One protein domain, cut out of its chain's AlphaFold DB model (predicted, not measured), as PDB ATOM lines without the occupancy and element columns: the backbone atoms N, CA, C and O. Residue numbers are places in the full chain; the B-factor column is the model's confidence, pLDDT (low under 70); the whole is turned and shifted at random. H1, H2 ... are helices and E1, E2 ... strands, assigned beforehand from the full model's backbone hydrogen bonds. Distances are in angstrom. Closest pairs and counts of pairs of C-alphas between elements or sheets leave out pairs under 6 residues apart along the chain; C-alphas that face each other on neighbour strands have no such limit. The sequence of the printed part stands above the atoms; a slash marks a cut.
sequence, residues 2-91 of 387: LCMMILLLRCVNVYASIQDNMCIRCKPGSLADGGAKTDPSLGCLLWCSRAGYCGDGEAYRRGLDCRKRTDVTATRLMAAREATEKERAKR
ATOM      1  N   LEU A   2     115.891 225.987 236.597       80.06
ATOM      2  CA  LEU A   2     114.881 226.946 237.091       80.06
ATOM      3  C   LEU A   2     114.018 227.589 235.981       80.06
ATOM      4  O   LEU A   2     112.797 227.636 236.088       80.06
ATOM      5  N   CYS A   3     114.634 228.006 234.869       74.81
ATOM      6  CA  CYS A   3     113.917 228.621 233.746       74.81
ATOM      7  C   CYS A   3     112.927 227.649 233.066       74.81
ATOM      8  O   CYS A   3     111.828 228.039 232.682       74.81
ATOM      9  N   MET A   4     113.275 226.358 232.998       79.31
ATOM     10  CA  MET A   4     112.411 225.316 232.432       79.31
ATOM     11  C   MET A   4     111.214 225.014 233.349       79.31
ATOM     12  O   MET A   4     110.100 224.852 232.859       79.31
ATOM     13  N   MET A   5     111.414 225.023 234.675       81.88
ATOM     14  CA  MET A   5     110.312 224.927 235.643       81.88
ATOM     15  C   MET A   5     109.355 226.117 235.540       81.88
ATOM     16  O   MET A   5     108.144 225.916 235.504       81.88
ATOM     17  N   ILE A   6     109.876 227.346 235.444       86.56
ATOM     18  CA  ILE A   6     109.046 228.554 235.310       86.56
ATOM     19  C   ILE A   6     108.227 228.512 234.012       86.56
ATOM     20  O   ILE A   6     107.046 228.865 234.022       86.56
ATOM     21  N   LEU A   7     108.816 228.046 232.905       82.56
ATOM     22  CA  LEU A   7     108.105 227.910 231.633       82.56
ATOM     23  C   LEU A   7     106.978 226.868 231.719       82.56
ATOM     24  O   LEU A   7     105.858 227.145 231.299       82.56
ATOM     25  N   LEU A   8     107.248 225.706 232.324       81.50
ATOM     26  CA  LEU A   8     106.248 224.654 232.535       81.50
ATOM     27  C   LEU A   8     105.093 225.137 233.423       81.50
ATOM     28  O   LEU A   8     103.934 224.947 233.063       81.50
ATOM     29  N   LEU A   9     105.389 225.836 234.523       77.19
ATOM     30  CA  LEU A   9     104.381 226.444 235.401       77.19
ATOM     31  C   LEU A   9     103.499 227.456 234.653       77.19
ATOM     32  O   LEU A   9     102.277 227.441 234.796       77.19
ATOM     33  N   ARG A  10     104.094 228.307 233.805       80.94
ATOM     34  CA  ARG A  10     103.332 229.263 232.984       80.94
ATOM     35  C   ARG A  10     102.452 228.562 231.949       80.94
ATOM     36  O   ARG A  10     101.297 228.947 231.792       80.94
ATOM     37  N   CYS A  11     102.951 227.521 231.281       78.38
ATOM     38  CA  CYS A  11     102.160 226.741 230.329       78.38
ATOM     39  C   CYS A  11     100.972 226.037 230.999       78.38
ATOM     40  O   CYS A  11      99.875 226.048 230.441       78.38
ATOM     41  N   VAL A  12     101.159 225.484 232.202       76.88
ATOM     42  CA  VAL A  12     100.078 224.857 232.982       76.88
ATOM     43  C   VAL A  12      99.002 225.883 233.351       76.88
ATOM     44  O   VAL A  12      97.818 225.619 233.142       76.88
ATOM     45  N   ASN A  13      99.393 227.079 233.800       71.38
ATOM     46  CA  ASN A  13      98.441 228.137 234.164       71.38
ATOM     47  C   ASN A  13      97.658 228.677 232.956       71.38
ATOM     48  O   ASN A  13      96.448 228.892 233.047       71.38
ATOM     49  N   VAL A  14      98.314 228.860 231.804       76.81
ATOM     50  CA  VAL A  14      97.635 229.277 230.564       76.81
ATOM     51  C   VAL A  14      96.660 228.196 230.094       76.81
ATOM     52  O   VAL A  14      95.533 228.509 229.712       76.81
ATOM     53  N   TYR A  15      97.054 226.923 230.163       74.44
ATOM     54  CA  TYR A  15      96.188 225.813 229.780       74.44
ATOM     55  C   TYR A  15      94.945 225.709 230.679       74.44
ATOM     56  O   TYR A  15      93.836 225.577 230.158       74.44
ATOM     57  N   ALA A  16      95.103 225.857 231.999       70.69
ATOM     58  CA  ALA A  16      93.987 225.887 232.948       70.69
ATOM     59  C   ALA A  16      93.022 227.058 232.668       70.69
ATOM     60  O   ALA A  16      91.812 226.859 232.569       70.69
ATOM     61  N   SER A  17      93.552 228.259 232.407       73.25
ATOM     62  CA  SER A  17      92.745 229.441 232.062       73.25
ATOM     63  C   SER A  17      91.959 229.279 230.749       73.25
ATOM     64  O   SER A  17      90.820 229.743 230.631       73.25
ATOM     65  N   ILE A  18      92.538 228.609 229.745       77.12
ATOM     66  CA  ILE A  18      91.844 228.315 228.480       77.12
ATOM     67  C   ILE A  18      90.700 227.321 228.712       77.12
ATOM     68  O   ILE A  18      89.611 227.511 228.163       77.12
ATOM     69  N   GLN A  19      90.917 226.290 229.534       76.50
ATOM     70  CA  GLN A  19      89.875 225.325 229.884       76.50
ATOM     71  C   GLN A  19      88.707 225.999 230.622       76.50
ATOM     72  O   GLN A  19      87.555 225.858 230.205       76.50
ATOM     73  N   ASP A  20      88.989 226.807 231.642       79.25
ATOM     74  CA  ASP A  20      87.949 227.476 232.432       79.25
ATOM     75  C   ASP A  20      87.085 228.418 231.560       79.25
ATOM     76  O   ASP A  20      85.849 228.395 231.624       79.25
ATOM     77  N   ASN A  21      87.702 229.139 230.615       85.00
ATOM     78  CA  ASN A  21      86.989 229.978 229.643       85.00
ATOM     79  C   ASN A  21      86.060 229.192 228.703       85.00
ATOM     80  O   ASN A  21      85.002 229.695 228.304       85.00
ATOM     81  N   MET A  22      86.419 227.960 228.330       87.12
ATOM     82  CA  MET A  22      85.554 227.117 227.498       87.12
ATOM     83  C   MET A  22      84.288 226.689 228.242       87.12
ATOM     84  O   MET A  22      83.216 226.628 227.636       87.12
ATOM     85  N   CYS A  23      84.381 226.443 229.548       93.19
ATOM     86  CA  CYS A  23      83.222 226.098 230.367       93.19
ATOM     87  C   CYS A  23      82.214 227.248 230.464       93.19
ATOM     88  O   CYS A  23      81.008 227.002 230.389       93.19
ATOM     89  N   ILE A  24      82.692 228.493 230.544       93.44
ATOM     90  CA  ILE A  24      81.846 229.696 230.562       93.44
ATOM     91  C   ILE A  24      81.099 229.874 229.232       93.44
ATOM     92  O   ILE A  24      79.920 230.215 229.219       93.44
ATOM     93  N   ARG A  25      81.763 229.607 228.101       93.50
ATOM     94  CA  ARG A  25      81.200 229.794 226.748       93.50
ATOM     95  C   ARG A  25      80.326 228.642 226.262       93.50
ATOM     96  O   ARG A  25      79.772 228.709 225.163       93.50
ATOM     97  N   CYS A  26      80.239 227.569 227.037       94.50
ATOM     98  CA  CYS A  26      79.431 226.427 226.670       94.50
ATOM     99  C   CYS A  26      77.953 226.831 226.573       94.50
ATOM    100  O   CYS A  26      77.441 227.566 227.409       94.50
ATOM    101  N   LYS A  27      77.248 226.340 225.559       94.50
ATOM    102  CA  LYS A  27      75.819 226.593 225.357       94.50
ATOM    103  C   LYS A  27      74.977 225.592 226.157       94.50
ATOM    104  O   LYS A  27      75.443 224.478 226.416       94.50
ATOM    105  N   PRO A  28      73.722 225.922 226.500       91.31
ATOM    106  CA  PRO A  28      72.783 224.950 227.053       91.31
ATOM    107  C   PRO A  28      72.645 223.731 226.135       91.31
ATOM    108  O   PRO A  28      72.366 223.882 224.944       91.31
ATOM    109  N   GLY A  29      72.855 222.529 226.672       84.56
ATOM    110  CA  GLY A  29      72.657 221.283 225.932       84.56
ATOM    111  C   GLY A  29      71.186 220.892 225.819       84.56
ATOM    112  O   GLY A  29      70.320 221.393 226.541       84.56
ATOM    113  N   SER A  30      70.895 219.965 224.905       74.94
ATOM    114  CA  SER A  30      69.548 219.418 224.762       74.94
ATOM    115  C   SER A  30      69.281 218.397 225.859       74.94
ATOM    116  O   SER A  30      70.037 217.453 226.022       74.94
ATOM    117  N   LEU A  31      68.164 218.494 226.575       65.56
ATOM    118  CA  LEU A  31      67.806 217.452 227.550       65.56
ATOM    119  C   LEU A  31      67.711 216.060 226.897       65.56
ATOM    120  O   LEU A  31      67.950 215.056 227.557       65.56
ATOM    121  N   ALA A  32      67.401 216.014 225.594       56.34
ATOM    122  CA  ALA A  32      67.170 214.801 224.814       56.34
ATOM    123  C   ALA A  32      68.386 213.878 224.642       56.34
ATOM    124  O   ALA A  32      68.240 212.773 224.121       56.34
ATOM    125  N   ASP A  33      69.581 214.334 225.002       62.16
ATOM    126  CA  ASP A  33      70.814 213.548 224.944       62.16
ATOM    127  C   ASP A  33      71.662 213.682 226.220       62.16
ATOM    128  O   ASP A  33      72.859 213.388 226.212       62.16
ATOM    129  N   GLY A  34      71.041 214.093 227.333       71.62
ATOM    130  CA  GLY A  34      71.728 214.339 228.605       71.62
ATOM    131  C   GLY A  34      72.366 215.727 228.695       71.62
ATOM    132  O   GLY A  34      73.300 215.931 229.465       71.62
ATOM    133  N   GLY A  35      71.908 216.682 227.890       83.19
ATOM    134  CA  GLY A  35      72.275 218.085 228.006       83.19
ATOM    135  C   GLY A  35      71.683 218.748 229.246       83.19
ATOM    136  O   GLY A  35      70.651 218.337 229.772       83.19
ATOM    137  N   ALA A  36      72.340 219.806 229.700       85.94
ATOM    138  CA  ALA A  36      71.944 220.608 230.843       85.94
ATOM    139  C   ALA A  36      71.925 222.093 230.483       85.94
ATOM    140  O   ALA A  36      72.634 222.557 229.581       85.94
ATOM    141  N   LYS A  37      71.117 222.852 231.226       89.69
ATOM    142  CA  LYS A  37      71.222 224.308 231.222       89.69
ATOM    143  C   LYS A  37      72.567 224.725 231.813       89.69
ATOM    144  O   LYS A  37      73.132 224.025 232.652       89.69
ATOM    145  N   THR A  38      73.052 225.872 231.372       92.44
ATOM    146  CA  THR A  38      74.196 226.538 231.981       92.44
ATOM    147  C   THR A  38      73.744 227.447 233.112       92.44
ATOM    148  O   THR A  38      72.648 228.010 233.062       92.44
ATOM    149  N   ASP A  39      74.603 227.606 234.109       93.00
ATOM    150  CA  ASP A  39      74.475 228.656 235.107       93.00
ATOM    151  C   ASP A  39      74.763 230.017 234.449       93.00
ATOM    152  O   ASP A  39      75.724 230.120 233.682       93.00
ATOM    153  N   PRO A  40      73.974 231.071 234.711       89.69
ATOM    154  CA  PRO A  40      74.204 232.385 234.110       89.69
ATOM    155  C   PRO A  40      75.564 232.999 234.461       89.69
ATOM    156  O   PRO A  40      76.129 233.735 233.658       89.69
ATOM    157  N   SER A  41      76.088 232.703 235.653       90.06
ATOM    158  CA  SER A  41      77.336 233.272 236.168       90.06
ATOM    159  C   SER A  41      78.538 232.348 235.981       90.06
ATOM    160  O   SER A  41      79.665 232.816 235.851       90.06
ATOM    161  N   LEU A  42      78.303 231.034 235.968       92.50
ATOM    162  CA  LEU A  42      79.351 230.021 235.906       92.50
ATOM    163  C   LEU A  42      79.354 229.241 234.587       92.50
ATOM    164  O   LEU A  42      80.237 228.426 234.387       92.50
ATOM    165  N   GLY A  43      78.422 229.426 233.658       94.69
ATOM    166  CA  GLY A  43      78.375 228.621 232.434       94.69
ATOM    167  C   GLY A  43      78.102 227.135 232.709       94.69
ATOM    168  O   GLY A  43      77.208 226.782 233.478       94.69
ATOM    169  N   CYS A  44      78.819 226.226 232.046       95.56
ATOM    170  CA  CYS A  44      78.596 224.792 232.220       95.56
ATOM    171  C   CYS A  44      79.137 224.265 233.553       95.56
ATOM    172  O   CYS A  44      80.303 224.461 233.881       95.56
ATOM    173  N   LEU A  45      78.298 223.510 234.263       94.88
ATOM    174  CA  LEU A  45      78.623 222.879 235.549       94.88
ATOM    175  C   LEU A  45      78.870 221.360 235.448       94.88
ATOM    176  O   LEU A  45      79.047 220.684 236.463       94.88
ATOM    177  N   LEU A  46      78.816 220.811 234.231       93.44
ATOM    178  CA  LEU A  46      78.948 219.382 233.927       93.44
ATOM    179  C   LEU A  46      80.092 219.169 232.929       93.44
ATOM    180  O   LEU A  46      81.220 219.549 233.214       93.44
ATOM    181  N   TRP A  47      79.830 218.577 231.767       94.56
ATOM    182  CA  TRP A  47      80.800 218.439 230.689       94.56
ATOM    183  C   TRP A  47      80.437 219.369 229.538       94.56
ATOM    184  O   TRP A  47      79.279 219.416 229.117       94.56
ATOM    185  N   CYS A  48      81.424 220.081 229.000       95.19
ATOM    186  CA  CYS A  48      81.254 220.853 227.780       95.19
ATOM    187  C   CYS A  48      81.698 220.018 226.580       95.19
ATOM    188  O   CYS A  48      82.894 219.829 226.362       95.19
ATOM    189  N   SER A  49      80.737 219.505 225.807       92.62
ATOM    190  CA  SER A  49      80.991 218.702 224.603       92.62
ATOM    191  C   SER A  49      81.923 219.420 223.619       92.62
ATOM    192  O   SER A  49      82.010 220.647 223.603       92.62
ATOM    193  N   ARG A  50      82.555 218.672 222.704       87.31
ATOM    194  CA  ARG A  50      83.374 219.262 221.623       87.31
ATOM    195  C   ARG A  50      82.606 220.254 220.744       87.31
ATOM    196  O   ARG A  50      83.207 221.141 220.155       87.31
ATOM    197  N   ALA A  51      81.285 220.102 220.659       85.44
ATOM    198  CA  ALA A  51      80.407 221.009 219.928       85.44
ATOM    199  C   ALA A  51      80.022 222.269 220.734       85.44
ATOM    200  O   ALA A  51      79.264 223.096 220.233       85.44
ATOM    201  N   GLY A  52      80.520 222.421 221.966       92.75
ATOM    202  CA  GLY A  52      80.273 223.586 222.813       92.75
ATOM    203  C   GLY A  52      78.911 223.572 223.500       92.75
ATOM    204  O   GLY A  52      78.321 224.632 223.674       92.75
ATOM    205  N   TYR A  53      78.395 222.398 223.867       93.62
ATOM    206  CA  TYR A  53      77.132 222.238 224.607       93.62
ATOM    207  C   TYR A  53      77.354 221.570 225.963       93.62
ATOM    208  O   TYR A  53      78.182 220.665 226.044       93.62
ATOM    209  N   CYS A  54      76.611 221.988 226.989       94.50
ATOM    210  CA  CYS A  54      76.733 221.510 228.367       94.50
ATOM    211  C   CYS A  54      75.856 220.283 228.640       94.50
ATOM    212  O   CYS A  54      74.687 220.287 228.266       94.50
ATOM    213  N   GLY A  55      76.376 219.262 229.330       90.81
ATOM    214  CA  GLY A  55      75.608 218.066 229.694       90.81
ATOM    215  C   GLY A  55      76.413 216.994 230.423       90.81
ATOM    216  O   GLY A  55      77.605 217.149 230.665       90.81
ATOM    217  N   ASP A  56      75.766 215.889 230.782       86.38
ATOM    218  CA  ASP A  56      76.374 214.707 231.407       86.38
ATOM    219  C   ASP A  56      76.164 213.404 230.623       86.38
ATOM    220  O   ASP A  56      76.649 212.350 231.058       86.38
ATOM    221  N   GLY A  57      75.499 213.469 229.467       76.56
ATOM    222  CA  GLY A  57      75.390 212.362 228.519       76.56
ATOM    223  C   GLY A  57      76.726 212.002 227.858       76.56
ATOM    224  O   GLY A  57      77.690 212.769 227.884       76.56
ATOM    225  N   GLU A  58      76.803 210.828 227.232       74.44
ATOM    226  CA  GLU A  58      78.056 210.299 226.668       74.44
ATOM    227  C   GLU A  58      78.703 211.249 225.644       74.44
ATOM    228  O   GLU A  58      79.912 211.474 225.680       74.44
ATOM    229  N   ALA A  59      77.900 211.880 224.779       73.50
ATOM    230  CA  ALA A  59      78.382 212.861 223.802       73.50
ATOM    231  C   ALA A  59      79.052 214.084 224.461       73.50
ATOM    232  O   ALA A  59      79.977 214.668 223.891       73.50
ATOM    233  N   TYR A  60      78.616 214.446 225.669       87.31
ATOM    234  CA  TYR A  60      79.152 215.554 226.454       87.31
ATOM    235  C   TYR A  60      80.455 215.179 227.150       87.31
ATOM    236  O   TYR A  60      81.416 215.943 227.090       87.31
ATOM    237  N   ARG A  61      80.531 213.964 227.712       87.06
ATOM    238  CA  ARG A  61      81.721 213.452 228.422       87.06
ATOM    239  C   ARG A  61      82.967 213.305 227.554       87.06
ATOM    240  O   ARG A  61      84.066 213.194 228.078       87.06
ATOM    241  N   ARG A  62      82.813 213.320 226.227       85.44
ATOM    242  CA  ARG A  62      83.935 213.355 225.268       85.44
ATOM    243  C   ARG A  62      84.581 214.746 225.140       85.44
ATOM    244  O   ARG A  62      85.528 214.904 224.364       85.44
ATOM    245  N   GLY A  63      84.020 215.755 225.805       89.62
ATOM    246  CA  GLY A  63      84.525 217.121 225.851       89.62
ATOM    247  C   GLY A  63      85.228 217.462 227.168       89.62
ATOM    248  O   GLY A  63      85.780 216.589 227.830       89.62
ATOM    249  N   LEU A  64      85.234 218.746 227.524       93.31
ATOM    250  CA  LEU A  64      85.922 219.268 228.705       93.31
ATOM    251  C   LEU A  64      85.127 218.999 229.993       93.31
ATOM    252  O   LEU A  64      83.915 219.210 230.024       93.31
ATOM    253  N   ASP A  65      85.805 218.572 231.062       94.25
ATOM    254  CA  ASP A  65      85.199 218.353 232.383       94.25
ATOM    255  C   ASP A  65      85.095 219.664 233.180       94.25
ATOM    256  O   ASP A  65      86.010 220.042 233.909       94.25
ATOM    257  N   CYS A  66      83.954 220.346 233.089       94.25
ATOM    258  CA  CYS A  66      83.703 221.601 233.802       94.25
ATOM    259  C   CYS A  66      83.359 221.414 235.287       94.25
ATOM    260  O   CYS A  66      83.091 222.386 235.991       94.25
ATOM    261  N   ARG A  67      83.378 220.177 235.797       92.19
ATOM    262  CA  ARG A  67      83.144 219.889 237.222       92.19
ATOM    263  C   ARG A  67      84.384 220.132 238.081       92.19
ATOM    264  O   ARG A  67      84.270 220.077 239.302       92.19
ATOM    265  N   LYS A  68      85.548 220.342 237.458       88.00
ATOM    266  CA  LYS A  68      86.856 220.491 238.113       88.00
ATOM    267  C   LYS A  68      87.497 221.854 237.835       88.00
ATOM    268  O   LYS A  68      88.707 221.943 237.662       88.00
ATOM    269  N   ARG A  69      86.674 222.896 237.747       88.38
ATOM    270  CA  ARG A  69      87.140 224.256 237.477       88.38
ATOM    271  C   ARG A  69      87.954 224.817 238.628       88.38
ATOM    272  O   ARG A  69      87.597 224.611 239.787       88.38
ATOM    273  N   THR A  70      89.017 225.531 238.284       87.12
ATOM    274  CA  THR A  70      89.932 226.144 239.255       87.12
ATOM    275  C   THR A  70      89.640 227.617 239.503       87.12
ATOM    276  O   THR A  70      89.978 228.136 240.563       87.12
ATOM    277  N   ASP A  71      88.962 228.278 238.569       87.62
ATOM    278  CA  ASP A  71      88.584 229.688 238.662       87.62
ATOM    279  C   ASP A  71      87.350 229.961 239.548       87.62
ATOM    280  O   ASP A  71      86.982 231.113 239.773       87.62
ATOM    281  N   VAL A  72      86.707 228.915 240.076       89.06
ATOM    282  CA  VAL A  72      85.532 229.006 240.953       89.06
ATOM    283  C   VAL A  72      85.779 228.186 242.213       89.06
ATOM    284  O   VAL A  72      86.267 227.061 242.145       89.06
ATOM    285  N   THR A  73      85.398 228.712 243.378       92.25
ATOM    286  CA  THR A  73      85.521 227.959 244.632       92.25
ATOM    287  C   THR A  73      84.674 226.684 244.593       92.25
ATOM    288  O   THR A  73      83.544 226.682 244.095       92.25
ATOM    289  N   ALA A  74      85.196 225.594 245.165       89.56
ATOM    290  CA  ALA A  74      84.505 224.304 245.195       89.56
ATOM    291  C   ALA A  74      83.095 224.417 245.801       89.56
ATOM    292  O   ALA A  74      82.143 223.866 245.254       89.56
ATOM    293  N   THR A  75      82.935 225.202 246.871       92.62
ATOM    294  CA  THR A  75      81.641 225.457 247.522       92.62
ATOM    295  C   THR A  75      80.637 226.112 246.577       92.62
ATOM    296  O   THR A  75      79.504 225.647 246.466       92.62
ATOM    297  N   ARG A  76      81.050 227.154 245.842       91.94
ATOM    298  CA  ARG A  76      80.176 227.844 244.884       91.94
ATOM    299  C   ARG A  76      79.804 226.926 243.718       91.94
ATOM    300  O   ARG A  76      78.646 226.911 243.301       91.94
ATOM    301  N   LEU A  77      80.753 226.124 243.231       90.06
ATOM    302  CA  LEU A  77      80.503 225.153 242.167       90.06
ATOM    303  C   LEU A  77      79.535 224.045 242.616       90.06
ATOM    304  O   LEU A  77      78.642 223.670 241.858       90.06
ATOM    305  N   MET A  78      79.677 223.536 243.844       88.88
ATOM    306  CA  MET A  78      78.768 222.532 244.409       88.88
ATOM    307  C   MET A  78      77.350 223.078 244.589       88.88
ATOM    308  O   MET A  78      76.410 222.444 244.117       88.88
ATOM    309  N   ALA A  79      77.196 224.268 245.178       89.62
ATOM    310  CA  ALA A  79      75.888 224.899 245.358       89.62
ATOM    311  C   ALA A  79      75.172 225.140 244.017       89.62
ATOM    312  O   ALA A  79      73.991 224.821 243.868       89.62
ATOM    313  N   ALA A  80      75.892 225.631 243.002       88.44
ATOM    314  CA  ALA A  80      75.327 225.835 241.668       88.44
ATOM    315  C   ALA A  80      74.903 224.508 241.009       88.44
ATOM    316  O   ALA A  80      73.864 224.432 240.342       88.44
ATOM    317  N   ARG A  81      75.679 223.433 241.217       86.44
ATOM    318  CA  ARG A  81      75.338 222.087 240.731       86.44
ATOM    319  C   ARG A  81      74.096 221.539 241.416       86.44
ATOM    320  O   ARG A  81      73.235 220.999 240.732       86.44
ATOM    321  N   GLU A  82      73.986 221.700 242.728       85.56
ATOM    322  CA  GLU A  82      72.816 221.271 243.490       85.56
ATOM    323  C   GLU A  82      71.555 222.036 243.066       85.56
ATOM    324  O   GLU A  82      70.520 221.421 242.814       85.56
ATOM    325  N   ALA A  83      71.650 223.356 242.875       85.06
ATOM    326  CA  ALA A  83      70.550 224.168 242.357       85.06
ATOM    327  C   ALA A  83      70.119 223.729 240.946       85.06
ATOM    328  O   ALA A  83      68.927 223.565 240.676       85.06
ATOM    329  N   THR A  84      71.089 223.479 240.060       80.06
ATOM    330  CA  THR A  84      70.828 222.991 238.698       80.06
ATOM    331  C   THR A  84      70.183 221.608 238.714       80.06
ATOM    332  O   THR A  84      69.229 221.373 237.975       80.06
ATOM    333  N   GLU A  85      70.654 220.704 239.575       78.00
ATOM    334  CA  GLU A  85      70.090 219.361 239.709       78.00
ATOM    335  C   GLU A  85      68.687 219.398 240.324       78.00
ATOM    336  O   GLU A  85      67.805 218.693 239.848       78.00
ATOM    337  N   LYS A  86      68.421 220.272 241.302       80.50
ATOM    338  CA  LYS A  86      67.078 220.476 241.869       80.50
ATOM    339  C   LYS A  86      66.095 220.984 240.814       80.50
ATOM    340  O   LYS A  86      64.967 220.505 240.733       80.50
ATOM    341  N   GLU A  87      66.517 221.925 239.973       78.56
ATOM    342  CA  GLU A  87      65.707 222.428 238.860       78.56
ATOM    343  C   GLU A  87      65.504 221.371 237.762       78.56
ATOM    344  O   GLU A  87      64.420 221.258 237.184       78.56
ATOM    345  N   ARG A  88      66.527 220.553 237.497       71.94
ATOM    346  CA  ARG A  88      66.437 219.388 236.612       71.94
ATOM    347  C   ARG A  88      65.452 218.355 237.180       71.94
ATOM    348  O   ARG A  88      64.617 217.852 236.433       71.94
ATOM    349  N   ALA A  89      65.481 218.122 238.493       70.56
ATOM    350  CA  ALA A  89      64.656 217.148 239.197       70.56
ATOM    351  C   ALA A  89      63.154 217.451 239.143       70.56
ATOM    352  O   ALA A  89      62.355 216.529 238.999       70.56
ATOM    353  N   LYS A  90      62.762 218.734 239.153       72.25
ATOM    354  CA  LYS A  90      61.356 219.159 238.977       72.25
ATOM    355  C   LYS A  90      60.720 218.669 237.670       72.25
ATOM    356  O   LYS A  90      59.500 218.671 237.547       72.25
ATOM    357  N   ARG A  91      61.528 218.284 236.679       65.25
ATOM    358  CA  ARG A  91      61.062 217.820 235.361       65.25
ATOM    359  C   ARG A  91      60.776 216.321 235.329       65.25
ATOM    360  O   ARG A  91      60.173 215.845 234.372       65.25
TER     361      ARG A  91
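AT A GLANCE: This is residues 2 to 91 of the 387 residues of the protein "Hypothetical protein" of Aureoumbra lagunensis (UniProt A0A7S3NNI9). A long straight helix, H1, begins as an arm, residues 2 to 15, that sticks out from a compact body built largely of loops. The rest of H1 runs into this body, where residues 26 to 52 fold back on themselves and E1 and the short H2 follow; H3 runs along another side of the loops, roughly the same way as H1, and no two helices touch. The 90 printed residues hold three named helices and one named strand, in the order H1, E1, H2, H3, and the class is mostly helix. The whole is only just compact, close to loose, with a radius of gyration of the C-alphas of 14.5 A, and spans 55 by 27 by 18 A, the arm making much of the length.

IN THESE COORDINATES: H1, residues 2 to 25, begins with C-alpha 2 at (114.881, 226.946, 237.091) and is 35.3 A long from first to last C-alpha. E1 is residues 53 to 55, 6.8 A, and H2 is residues 58 to 61, 5.1 A. H3, residues 74 to 89, is 21.9 A long and ends with C-alpha 89 at (64.656, 217.148, 239.197).

HOW THE PARTS SIT: H1 and E1 are near each other, with 5 pairs of C-alphas within 10 A. E1 pairs with no named strand, but its residues 53 to 54 pair in parallel with residues 27 to 28. E1 and H2 have their closest C-alphas, those of Cys 54 and Tyr 60, 6.7 A apart. H3 is apart from H1, E1 and H2, and H1 is apart from H2. In H1 and H3 every O i to N i+4 pair is within hydrogen-bond range; H2 is too short for such a pair, and its one O i to N i+3 pair is within range.

THE WHOLE: The C-alphas farthest apart, those of Leu 2 and Arg 91, are 54.6 A apart. Without residues 2 to 15, which stand free, the body spans 32 by 26 by 17 A. The links H1 to E1, 27 residues, and H2 to H3, 12 residues, are long; E1 to H2 is tight. The printed part has no cut. Its mean pLDDT is 84.5, with residues 31 to 33 and 91 under 70.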